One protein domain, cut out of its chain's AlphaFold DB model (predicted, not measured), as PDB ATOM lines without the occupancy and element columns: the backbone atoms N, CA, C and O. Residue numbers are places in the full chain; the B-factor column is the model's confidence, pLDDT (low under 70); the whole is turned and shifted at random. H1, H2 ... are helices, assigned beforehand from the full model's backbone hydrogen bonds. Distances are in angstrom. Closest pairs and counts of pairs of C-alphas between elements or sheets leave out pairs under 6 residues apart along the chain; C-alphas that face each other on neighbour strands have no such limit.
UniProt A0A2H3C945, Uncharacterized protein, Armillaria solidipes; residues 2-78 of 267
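AT A GLANCE: This is residues 2 to 78 of the 267 residues of an uncharacterized protein of Armillaria solidipes (UniProt A0A2H3C945). Short helices H1 to H5 cluster with H4 near the middle, and the longest helix, H6, leaves them as an arm; its residues 68 to 78 stick out. The 77 printed residues hold six named helices, H1 to H6 in order, and no named strand: all helix. The whole is only just compact, close to loose, radius of gyration of the C-alphas 13.3 A, spanning 43 by 26 by 22 A.

HOW THE PARTS SIT: Start at H1, residues 2 to 11, and H2, residues 13 to 16; both are close to but not clearly touching H3, residues 21 to 31, with closest C-alphas Arg 2 and Tyr 31, 7.5 A, and Leu 16 and Ile 24, 6.8 A. The hub, H4, residues 40 to 50, only just touches three helices, each with 3 pairs of C-alphas within 8 A. Look for the closest C-alphas: Leu 21 of H3 and Thr 40, 7.5 A; Asp 48 and Cys 56 of H5, residues 52 to 59, 6.1 A; Phe 41 and Lys 67 of H6, residues 61 to 78, 6.6 A. H3 runs the same way as H4 at a shallow tilt of 33 degrees, only just short of steep; H5 and H6 run opposite ways to H4 at steep tilts of 54 and 63 degrees. Every O i to N i+4 pair is within hydrogen-bond range in H1, H3, H4, H5 and H6; H2 is too short for one.

IN THESE COORDINATES: Find C-alpha 2 at (127.461, -14.813, -32.562), where H1 begins; H6 runs 25.8 A to C-alpha 78 at (122.589, -46.037, -57.400).

THE WHOLE: The printed part has no cut and no long link; pLDDT is under 70 in 36 residues, among them 28 to 44.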
ATOM      1  N   ARG A   2     127.469 -14.095 -31.270       58.91
ATOM      2  CA  ARG A   2     127.461 -14.813 -32.562       58.91
ATOM      3  C   ARG A   2     128.160 -14.076 -33.720       58.91
ATOM      4  O   ARG A   2     128.953 -14.687 -34.423       58.91
ATOM      5  N   GLU A   3     127.938 -12.765 -33.861       67.38
ATOM      6  CA  GLU A   3     128.559 -11.961 -34.934       67.38
ATOM      7  C   GLU A   3     130.064 -11.725 -34.718       67.38
ATOM      8  O   GLU A   3     130.846 -11.772 -35.658       67.38
ATOM      9  N   ALA A   4     130.501 -11.555 -33.467       68.94
ATOM     10  CA  ALA A   4     131.920 -11.393 -33.139       68.94
ATOM     11  C   ALA A   4     132.718 -12.679 -33.416       68.94
ATOM     12  O   ALA A   4     133.803 -12.630 -33.989       68.94
ATOM     13  N   LEU A   5     132.147 -13.842 -33.079       64.12
ATOM     14  CA  LEU A   5     132.707 -15.144 -33.450       64.12
ATOM     15  C   LEU A   5     132.709 -15.353 -34.969       64.12
ATOM     16  O   LEU A   5     133.692 -15.852 -35.504       64.12
ATOM     17  N   ARG A   6     131.652 -14.926 -35.671       67.69
ATOM     18  CA  ARG A   6     131.574 -14.983 -37.139       67.69
ATOM     19  C   ARG A   6     132.709 -14.194 -37.797       67.69
ATOM     20  O   ARG A   6     133.380 -14.720 -38.680       67.69
ATOM     21  N   LEU A   7     132.954 -12.966 -37.340       72.81
ATOM     22  CA  LEU A   7     134.046 -12.124 -37.836       72.81
ATOM     23  C   LEU A   7     135.423 -12.718 -37.504       72.81
ATOM     24  O   LEU A   7     136.288 -12.760 -38.373       72.81
ATOM     25  N   CYS A   8     135.601 -13.265 -36.298       70.94
ATOM     26  CA  CYS A   8     136.853 -13.911 -35.894       70.94
ATOM     27  C   CYS A   8     137.161 -15.176 -36.722       70.94
ATOM     28  O   CYS A   8     138.300 -15.398 -37.133       70.94
ATOM     29  N   MET A   9     136.138 -15.979 -37.034       68.75
ATOM     30  CA  MET A   9     136.262 -17.148 -37.915       68.75
ATOM     31  C   MET A   9     136.650 -16.752 -39.341       68.75
ATOM     32  O   MET A   9     137.464 -17.436 -39.954       68.75
ATOM     33  N   LEU A  10     136.096 -15.651 -39.863       70.81
ATOM     34  CA  LEU A  10     136.454 -15.120 -41.182       70.81
ATOM     35  C   LEU A  10     137.900 -14.609 -41.217       70.81
ATOM     36  O   LEU A  10     138.621 -14.878 -42.177       70.81
ATOM     37  N   GLU A  11     138.337 -13.919 -40.163       77.75
ATOM     38  CA  GLU A  11     139.691 -13.370 -40.048       77.75
ATOM     39  C   GLU A  11     140.754 -14.474 -39.957       77.75
ATOM     40  O   GLU A  11     141.782 -14.421 -40.634       77.75
ATOM     41  N   ARG A  12     140.473 -15.536 -39.191       77.69
ATOM     42  CA  ARG A  12     141.399 -16.660 -38.964       77.69
ATOM     43  C   ARG A  12     141.156 -17.857 -39.880       77.69
ATOM     44  O   ARG A  12     141.717 -18.933 -39.679       77.69
ATOM     45  N   TRP A  13     140.350 -17.690 -40.924       69.69
ATOM     46  CA  TRP A  13     139.894 -18.804 -41.752       69.69
ATOM     47  C   TRP A  13     141.030 -19.589 -42.425       69.69
ATOM     48  O   TRP A  13     140.987 -20.816 -42.504       69.69
ATOM     49  N   LYS A  14     142.084 -18.902 -42.882       69.25
ATOM     50  CA  LYS A  14     143.251 -19.562 -43.495       69.25
ATOM     51  C   LYS A  14     143.944 -20.530 -42.532       69.25
ATOM     52  O   LYS A  14     144.462 -21.549 -42.978       69.25
ATOM     53  N   GLU A  15     143.920 -20.223 -41.237       80.44
ATOM     54  CA  GLU A  15     144.453 -21.087 -40.182       80.44
ATOM     55  C   GLU A  15     143.513 -22.270 -39.939       80.44
ATOM     56  O   GLU A  15     143.972 -23.401 -39.842       80.44
ATOM     57  N   LEU A  16     142.197 -22.036 -39.938       71.25
ATOM     58  CA  LEU A  16     141.187 -23.079 -39.732       71.25
ATOM     59  C   LEU A  16     141.197 -24.151 -40.831       71.25
ATOM     60  O   LEU A  16     141.040 -25.327 -40.525       71.25
ATOM     61  N   VAL A  17     141.430 -23.785 -42.097       66.75
ATOM     62  CA  VAL A  17     141.438 -24.738 -43.231       66.75
ATOM     63  C   VAL A  17     142.568 -25.766 -43.139       66.75
ATOM     64  O   VAL A  17     142.435 -26.868 -43.674       66.75
ATOM     65  N   VAL A  18     143.675 -25.429 -42.472       72.81
ATOM     66  CA  VAL A  18     144.799 -26.357 -42.275       72.81
ATOM     67  C   VAL A  18     144.681 -27.169 -40.982       72.81
ATOM     68  O   VAL A  18     145.495 -28.064 -40.757       72.81
ATOM     69  N   MET A  19     143.674 -26.901 -40.142       77.12
ATOM     70  CA  MET A  19     143.479 -27.644 -38.897       77.12
ATOM     71  C   MET A  19     142.912 -29.052 -39.148       77.12
ATOM     72  O   MET A  19     142.157 -29.277 -40.100       77.12
ATOM     73  N   PRO A  20     143.223 -30.021 -38.270       77.75
ATOM     74  CA  PRO A  20     142.564 -31.320 -38.266       77.75
ATOM     75  C   PRO A  20     141.041 -31.192 -38.155       77.75
ATOM     76  O   PRO A  20     140.517 -30.392 -37.381       77.75
ATOM     77  N   LEU A  21     140.323 -32.053 -38.877       63.94
ATOM     78  CA  LEU A  21     138.858 -32.038 -38.954       63.94
ATOM     79  C   LEU A  21     138.141 -32.144 -37.605       63.94
ATOM     80  O   LEU A  21     137.067 -31.569 -37.461       63.94
ATOM     81  N   GLY A  22     138.730 -32.842 -36.630       71.19
ATOM     82  CA  GLY A  22     138.182 -32.923 -35.273       71.19
ATOM     83  C   GLY A  22     138.087 -31.550 -34.604       71.19
ATOM     84  O   GLY A  22     137.039 -31.206 -34.073       71.19
ATOM     85  N   ILE A  23     139.126 -30.721 -34.751       76.38
ATOM     86  CA  ILE A  23     139.175 -29.375 -34.163       76.38
ATOM     87  C   ILE A  23     138.179 -28.446 -34.864       76.38
ATOM     88  O   ILE A  23     137.450 -27.703 -34.213       76.38
ATOM     89  N   ILE A  24     138.095 -28.518 -36.197       70.88
ATOM     90  CA  ILE A  24     137.104 -27.743 -36.959       70.88
ATOM     91  C   ILE A  24     135.681 -28.129 -36.523       70.88
ATOM     92  O   ILE A  24     134.835 -27.255 -36.355       70.88
ATOM     93  N   SER A  25     135.418 -29.423 -36.312       64.69
ATOM     94  CA  SER A  25     134.119 -29.923 -35.851       64.69
ATOM     95  C   SER A  25     133.763 -29.401 -34.456       64.69
ATOM     96  O   SER A  25     132.669 -28.878 -34.266       64.69
ATOM     97  N   GLU A  26     134.700 -29.431 -33.502       71.69
ATOM     98  CA  GLU A  26     134.502 -28.864 -32.158       71.69
ATOM     99  C   GLU A  26     134.188 -27.361 -32.193       71.69
ATOM    100  O   GLU A  26     133.251 -26.904 -31.536       71.69
ATOM    101  N   ILE A  27     134.908 -26.589 -33.014       72.69
ATOM    102  CA  ILE A  27     134.665 -25.148 -33.190       72.69
ATOM    103  C   ILE A  27     133.276 -24.893 -33.795       72.69
ATOM    104  O   ILE A  27     132.557 -23.996 -33.351       72.69
ATOM    105  N   MET A  28     132.870 -25.692 -34.785       67.25
ATOM    106  CA  MET A  28     131.553 -25.565 -35.417       67.25
ATOM    107  C   MET A  28     130.414 -25.992 -34.480       67.25
ATOM    108  O   MET A  28     129.367 -25.343 -34.471       67.25
ATOM    109  N   ASN A  29     130.628 -27.004 -33.638       66.50
ATOM    110  CA  ASN A  29     129.668 -27.441 -32.618       66.50
ATOM    111  C   ASN A  29     129.439 -26.370 -31.540       66.50
ATOM    112  O   ASN A  29     128.329 -26.242 -31.027       66.50
ATOM    113  N   CYS A  30     130.446 -25.538 -31.254       67.00
ATOM    114  CA  CYS A  30     130.285 -24.347 -30.415       67.00
ATOM    115  C   CYS A  30     129.433 -23.244 -31.082       67.00
ATOM    116  O   CYS A  30     128.893 -22.386 -30.383       67.00
ATOM    117  N   TYR A  31     129.310 -23.237 -32.417       64.62
ATOM    118  CA  TYR A  31     128.588 -22.209 -33.183       64.62
ATOM    119  C   TYR A  31     127.131 -22.586 -33.496       64.62
ATOM    120  O   TYR A  31     126.248 -21.718 -33.518       64.62
ATOM    121  N   VAL A  32     126.867 -23.876 -33.728       63.56
ATOM    122  CA  VAL A  32     125.524 -24.406 -33.986       63.56
ATOM    123  C   VAL A  32     125.233 -25.524 -32.991       63.56
ATOM    124  O   VAL A  32     125.635 -26.672 -33.171       63.56
ATOM    125  N   THR A  33     124.507 -25.184 -31.928       55.47
ATOM    126  CA  THR A  33     123.974 -26.167 -30.983       55.47
ATOM    127  C   THR A  33     123.080 -27.146 -31.756       55.47
ATOM    128  O   THR A  33     122.046 -26.716 -32.268       55.47
ATOM    129  N   ASN A  34     123.467 -28.427 -31.841       57.72
ATOM    130  CA  ASN A  34     122.813 -29.533 -32.578       57.72
ATOM    131  C   ASN A  34     123.206 -29.772 -34.046       57.72
ATOM    132  O   ASN A  34     122.379 -30.274 -34.810       57.72
ATOM    133  N   VAL A  35     124.447 -29.513 -34.465       58.19
ATOM    134  CA  VAL A  35     124.924 -30.125 -35.717       58.19
ATOM    135  C   VAL A  35     125.790 -31.329 -35.407       58.19
ATOM    136  O   VAL A  35     126.920 -31.198 -34.963       58.19
ATOM    137  N   ASP A  36     125.259 -32.519 -35.671       56.78
ATOM    138  CA  ASP A  36     126.035 -33.753 -35.630       56.78
ATOM    139  C   ASP A  36     126.952 -33.786 -36.866       56.78
ATOM    140  O   ASP A  36     126.626 -34.337 -37.925       56.78
ATOM    141  N   ALA A  37     128.069 -33.055 -36.787       56.94
ATOM    142  CA  ALA A  37     129.042 -32.874 -37.861       56.94
ATOM    143  C   ALA A  37     129.888 -34.146 -38.053       56.94
ATOM    144  O   ALA A  37     131.108 -34.159 -37.906       56.94
ATOM    145  N   THR A  38     129.224 -35.234 -38.428       57.41
ATOM    146  CA  THR A  38     129.828 -36.544 -38.721       57.41
ATOM    147  C   THR A  38     130.590 -36.567 -40.049       57.41
ATOM    148  O   THR A  38     131.296 -37.525 -40.356       57.41
ATOM    149  N   SER A  39     130.473 -35.511 -40.862       64.56
ATOM    150  CA  SER A  39     130.988 -35.457 -42.227       64.56
ATOM    151  C   SER A  39     131.547 -34.077 -42.583       64.56
ATOM    152  O   SER A  39     130.919 -33.040 -42.369       64.56
ATOM    153  N   THR A  40     132.712 -34.075 -43.243       61.00
ATOM    154  CA  THR A  40     133.320 -32.896 -43.901       61.00
ATOM    155  C   THR A  40     132.354 -32.152 -44.828       61.00
ATOM    156  O   THR A  40     132.504 -30.954 -45.057       61.00
ATOM    157  N   PHE A  41     131.354 -32.849 -45.374       64.50
ATOM    158  CA  PHE A  41     130.375 -32.273 -46.287       64.50
ATOM    159  C   PHE A  41     129.270 -31.499 -45.574       64.50
ATOM    160  O   PHE A  41     128.754 -30.561 -46.184       64.50
ATOM    161  N   THR A  42     128.970 -31.848 -44.317       67.81
ATOM    162  CA  THR A  42     128.041 -31.121 -43.441       67.81
ATOM    163  C   THR A  42     128.601 -29.736 -43.125       67.81
ATOM    164  O   THR A  42     127.879 -28.751 -43.206       67.81
ATOM    165  N   ILE A  43     129.918 -29.633 -42.902       68.38
ATOM    166  CA  ILE A  43     130.609 -28.348 -42.708       68.38
ATOM    167  C   ILE A  43     130.455 -27.456 -43.949       68.38
ATOM    168  O   ILE A  43     130.088 -26.293 -43.821       68.38
ATOM    169  N   CYS A  44     130.653 -27.996 -45.160       69.19
ATOM    170  CA  CYS A  44     130.432 -27.221 -46.387       69.19
ATOM    171  C   CYS A  44     128.977 -26.757 -46.558       69.19
ATOM    172  O   CYS A  44     128.766 -25.671 -47.080       69.19
ATOM    173  N   ASP A  45     127.985 -27.557 -46.149       74.31
ATOM    174  CA  ASP A  45     126.571 -27.165 -46.250       74.31
ATOM    175  C   ASP A  45     126.215 -26.044 -45.271       74.31
ATOM    176  O   ASP A  45     125.551 -25.087 -45.662       74.31
ATOM    177  N   ILE A  46     126.711 -26.115 -44.031       75.06
ATOM    178  CA  ILE A  46     126.545 -25.041 -43.039       75.06
ATOM    179  C   ILE A  46     127.201 -23.755 -43.544       75.06
ATOM    180  O   ILE A  46     126.626 -22.676 -43.449       75.06
ATOM    181  N   MET A  47     128.400 -23.866 -44.114       71.19
ATOM    182  CA  MET A  47     129.123 -22.713 -44.638       71.19
ATOM    183  C   MET A  47     128.438 -22.081 -45.849       71.19
ATOM    184  O   MET A  47     128.338 -20.857 -45.923       71.19
ATOM    185  N   ASP A  48     127.943 -22.900 -46.778       75.25
ATOM    186  CA  ASP A  48     127.174 -22.424 -47.928       75.25
ATOM    187  C   ASP A  48     125.891 -21.707 -47.481       75.25
ATOM    188  O   ASP A  48     125.477 -20.745 -48.132       75.25
ATOM    189  N   TRP A  49     125.286 -22.161 -46.378       80.19
ATOM    190  CA  TRP A  49     124.099 -21.557 -45.777       80.19
ATOM    191  C   TRP A  49     124.402 -20.223 -45.069       80.19
ATOM    192  O   TRP A  49     123.696 -19.247 -45.303       80.19
ATOM    193  N   GLU A  50     125.473 -20.143 -44.271       79.62
ATOM    194  CA  GLU A  50     125.801 -18.958 -43.450       79.62
ATOM    195  C   GLU A  50     126.544 -17.835 -44.194       79.62
ATOM    196  O   GLU A  50     126.397 -16.647 -43.882       79.62
ATOM    197  N   PHE A  51     127.405 -18.185 -45.150       76.25
ATOM    198  CA  PHE A  51     128.366 -17.245 -45.746       76.25
ATOM    199  C   PHE A  51     128.127 -16.969 -47.226       76.25
ATOM    200  O   PHE A  51     128.950 -16.338 -47.888       76.25
ATOM    201  N   SER A  52     126.976 -17.402 -47.738       73.94
ATOM    202  CA  SER A  52     126.643 -17.398 -49.157       73.94
ATOM    203  C   SER A  52     127.542 -18.311 -49.999       73.94
ATOM    204  O   SER A  52     128.711 -18.605 -49.718       73.94
ATOM    205  N   ARG A  53     126.963 -18.771 -51.106       74.50
ATOM    206  CA  ARG A  53     127.586 -19.723 -52.021       74.50
ATOM    207  C   ARG A  53     128.826 -19.140 -52.708       74.50
ATOM    208  O   ARG A  53     129.706 -19.927 -53.070       74.50
ATOM    209  N   ASP A  54     128.909 -17.819 -52.853       74.50
ATOM    210  CA  ASP A  54     129.978 -17.130 -53.586       74.50
ATOM    211  C   ASP A  54     131.282 -17.053 -52.785       74.50
ATOM    212  O   ASP A  54     132.353 -17.340 -53.323       74.50
ATOM    213  N   LEU A  55     131.203 -16.784 -51.476       66.75
ATOM    214  CA  LEU A  55     132.382 -16.766 -50.603       66.75
ATOM    215  C   LEU A  55     132.962 -18.176 -50.443       66.75
ATOM    216  O   LEU A  55     134.165 -18.400 -50.547       66.75
ATOM    217  N   CYS A  56     132.094 -19.170 -50.283       66.56
ATOM    218  CA  CYS A  56     132.534 -20.557 -50.190       66.56
ATOM    219  C   CYS A  56     133.090 -21.087 -51.527       66.56
ATOM    220  O   CYS A  56     133.929 -21.991 -51.532       66.56
ATOM    221  N   ALA A  57     132.677 -20.523 -52.670       66.88
ATOM    222  CA  ALA A  57     133.214 -20.890 -53.982       66.88
ATOM    223  C   ALA A  57     134.676 -20.469 -54.157       66.88
ATOM    224  O   ALA A  57     135.459 -21.239 -54.716       66.88
ATOM    225  N   SER A  58     135.034 -19.270 -53.692       65.19
ATOM    226  CA  SER A  58     136.391 -18.735 -53.821       65.19
ATOM    227  C   SER A  58     137.359 -19.365 -52.821       65.19
ATOM    228  O   SER A  58     138.530 -19.558 -53.140       65.19
ATOM    229  N   VAL A  59     136.864 -19.751 -51.643       59.16
ATOM    230  CA  VAL A  59     137.710 -20.190 -50.529       59.16
ATOM    231  C   VAL A  59     137.815 -21.718 -50.395       59.16
ATOM    232  O   VAL A  59     138.853 -22.222 -49.970       59.16
ATOM    233  N   LEU A  60     136.797 -22.486 -50.814       66.12
ATOM    234  CA  LEU A  60     136.768 -23.957 -50.707       66.12
ATOM    235  C   LEU A  60     136.692 -24.757 -52.034       66.12
ATOM    236  O   LEU A  60     135.999 -25.786 -52.084       66.12
ATOM    237  N   PRO A  61     137.417 -24.394 -53.118       70.00
ATOM    238  CA  PRO A  61     137.382 -25.166 -54.364       70.00
ATOM    239  C   PRO A  61     137.710 -26.668 -54.214       70.00
ATOM    240  O   PRO A  61     136.981 -27.483 -54.792       70.00
ATOM    241  N   PRO A  62     138.748 -27.094 -53.457       70.12
ATOM    242  CA  PRO A  62     139.114 -28.512 -53.364       70.12
ATOM    243  C   PRO A  62     138.049 -29.370 -52.667       70.12
ATOM    244  O   PRO A  62     137.713 -30.454 -53.149       70.12
ATOM    245  N   MET A  63     137.462 -28.871 -51.573       65.75
ATOM    246  CA  MET A  63     136.426 -29.590 -50.824       65.75
ATOM    247  C   MET A  63     135.134 -29.722 -51.635       65.75
ATOM    248  O   MET A  63     134.577 -30.819 -51.726       65.75
ATOM    249  N   ARG A  64     134.701 -28.654 -52.320       69.25
ATOM    250  CA  ARG A  64     133.536 -28.703 -53.221       69.25
ATOM    251  C   ARG A  64     133.748 -29.657 -54.398       69.25
ATOM    252  O   ARG A  64     132.842 -30.416 -54.744       69.25
ATOM    253  N   ARG A  65     134.945 -29.676 -54.999       76.69
ATOM    254  CA  ARG A  65     135.290 -30.638 -56.065       76.69
ATOM    255  C   ARG A  65     135.210 -32.083 -55.571       76.69
ATOM    256  O   ARG A  65     134.660 -32.929 -56.279       76.69
ATOM    257  N   ARG A  66     135.691 -32.357 -54.354       75.75
ATOM    258  CA  ARG A  66     135.594 -33.684 -53.729       75.75
ATOM    259  C   ARG A  66     134.138 -34.075 -53.459       75.75
ATOM    260  O   ARG A  66     133.732 -35.160 -53.864       75.75
ATOM    261  N   LYS A  67     133.330 -33.165 -52.898       77.38
ATOM    262  CA  LYS A  67     131.889 -33.368 -52.646       77.38
ATOM    263  C   LYS A  67     131.113 -33.691 -53.918       77.38
ATOM    264  O   LYS A  67     130.351 -34.651 -53.963       77.38
ATOM    265  N   ASN A  68     131.337 -32.914 -54.974       81.94
ATOM    266  CA  ASN A  68     130.663 -33.115 -56.254       81.94
ATOM    267  C   ASN A  68     131.088 -34.420 -56.933       81.94
ATOM    268  O   ASN A  68     130.254 -35.091 -57.541       81.94
ATOM    269  N   THR A  69     132.365 -34.798 -56.823       83.44
ATOM    270  CA  THR A  69     132.864 -36.085 -57.325       83.44
ATOM    271  C   THR A  69     132.208 -37.252 -56.591       83.44
ATOM    272  O   THR A  69     131.701 -38.161 -57.247       83.44
ATOM    273  N   GLU A  70     132.130 -37.196 -55.259       84.44
ATOM    274  CA  GLU A  70     131.496 -38.248 -54.456       84.44
ATOM    275  C   GLU A  70     129.989 -38.333 -54.725       84.44
ATOM    276  O   GLU A  70     129.460 -39.411 -54.979       84.44
ATOM    277  N   LYS A  71     129.300 -37.188 -54.822       85.31
ATOM    278  CA  LYS A  71     127.885 -37.134 -55.217       85.31
ATOM    279  C   LYS A  71     127.653 -37.779 -56.587       85.31
ATOM    280  O   LYS A  71     126.742 -38.587 -56.740       85.31
ATOM    281  N   ARG A  72     128.490 -37.472 -57.588       87.94
ATOM    282  CA  ARG A  72     128.417 -38.099 -58.925       87.94
ATOM    283  C   ARG A  72     128.698 -39.600 -58.874       87.94
ATOM    284  O   ARG A  72     128.077 -40.351 -59.624       87.94
ATOM    285  N   ARG A  73     129.626 -40.043 -58.021       89.81
ATOM    286  CA  ARG A  73     129.923 -41.464 -57.809       89.81
ATOM    287  C   ARG A  73     128.720 -42.189 -57.210       89.81
ATOM    288  O   ARG A  73     128.329 -43.212 -57.762       89.81
ATOM    289  N   ASN A  74     128.100 -41.631 -56.173       90.06
ATOM    290  CA  ASN A  74     126.927 -42.214 -55.522       90.06
ATOM    291  C   ASN A  74     125.742 -42.318 -56.487       90.06
ATOM    292  O   ASN A  74     125.186 -43.401 -56.628       90.06
ATOM    293  N   ILE A  75     125.461 -41.264 -57.263       90.62
ATOM    294  CA  ILE A  75     124.427 -41.294 -58.316       90.62
ATOM    295  C   ILE A  75     124.705 -42.408 -59.341       90.62
ATOM    296  O   ILE A  75     123.791 -43.103 -59.778       90.62
ATOM    297  N   ARG A  76     125.970 -42.617 -59.737       90.06
ATOM    298  CA  ARG A  76     126.339 -43.707 -60.660       90.06
ATOM    299  C   ARG A  76     126.169 -45.090 -60.032       90.06
ATOM    300  O   ARG A  76     125.778 -46.011 -60.742       90.06
ATOM    301  N   ILE A  77     126.506 -45.253 -58.753       90.81
ATOM    302  CA  ILE A  77     126.340 -46.521 -58.027       90.81
ATOM    303  C   ILE A  77     124.854 -46.857 -57.914       90.81
ATOM    304  O   ILE A  77     124.457 -47.963 -58.270       90.81
ATOM    305  N   GLU A  78     124.037 -45.890 -57.513       91.38
ATOM    306  CA  GLU A  78     122.589 -46.037 -57.400       91.38
ATOM    307  C   GLU A  78     121.947 -46.346 -58.760       91.38
ATOM    308  O   GLU A  78     121.214 -47.322 -58.893       91.38
TER     309      GLU A  78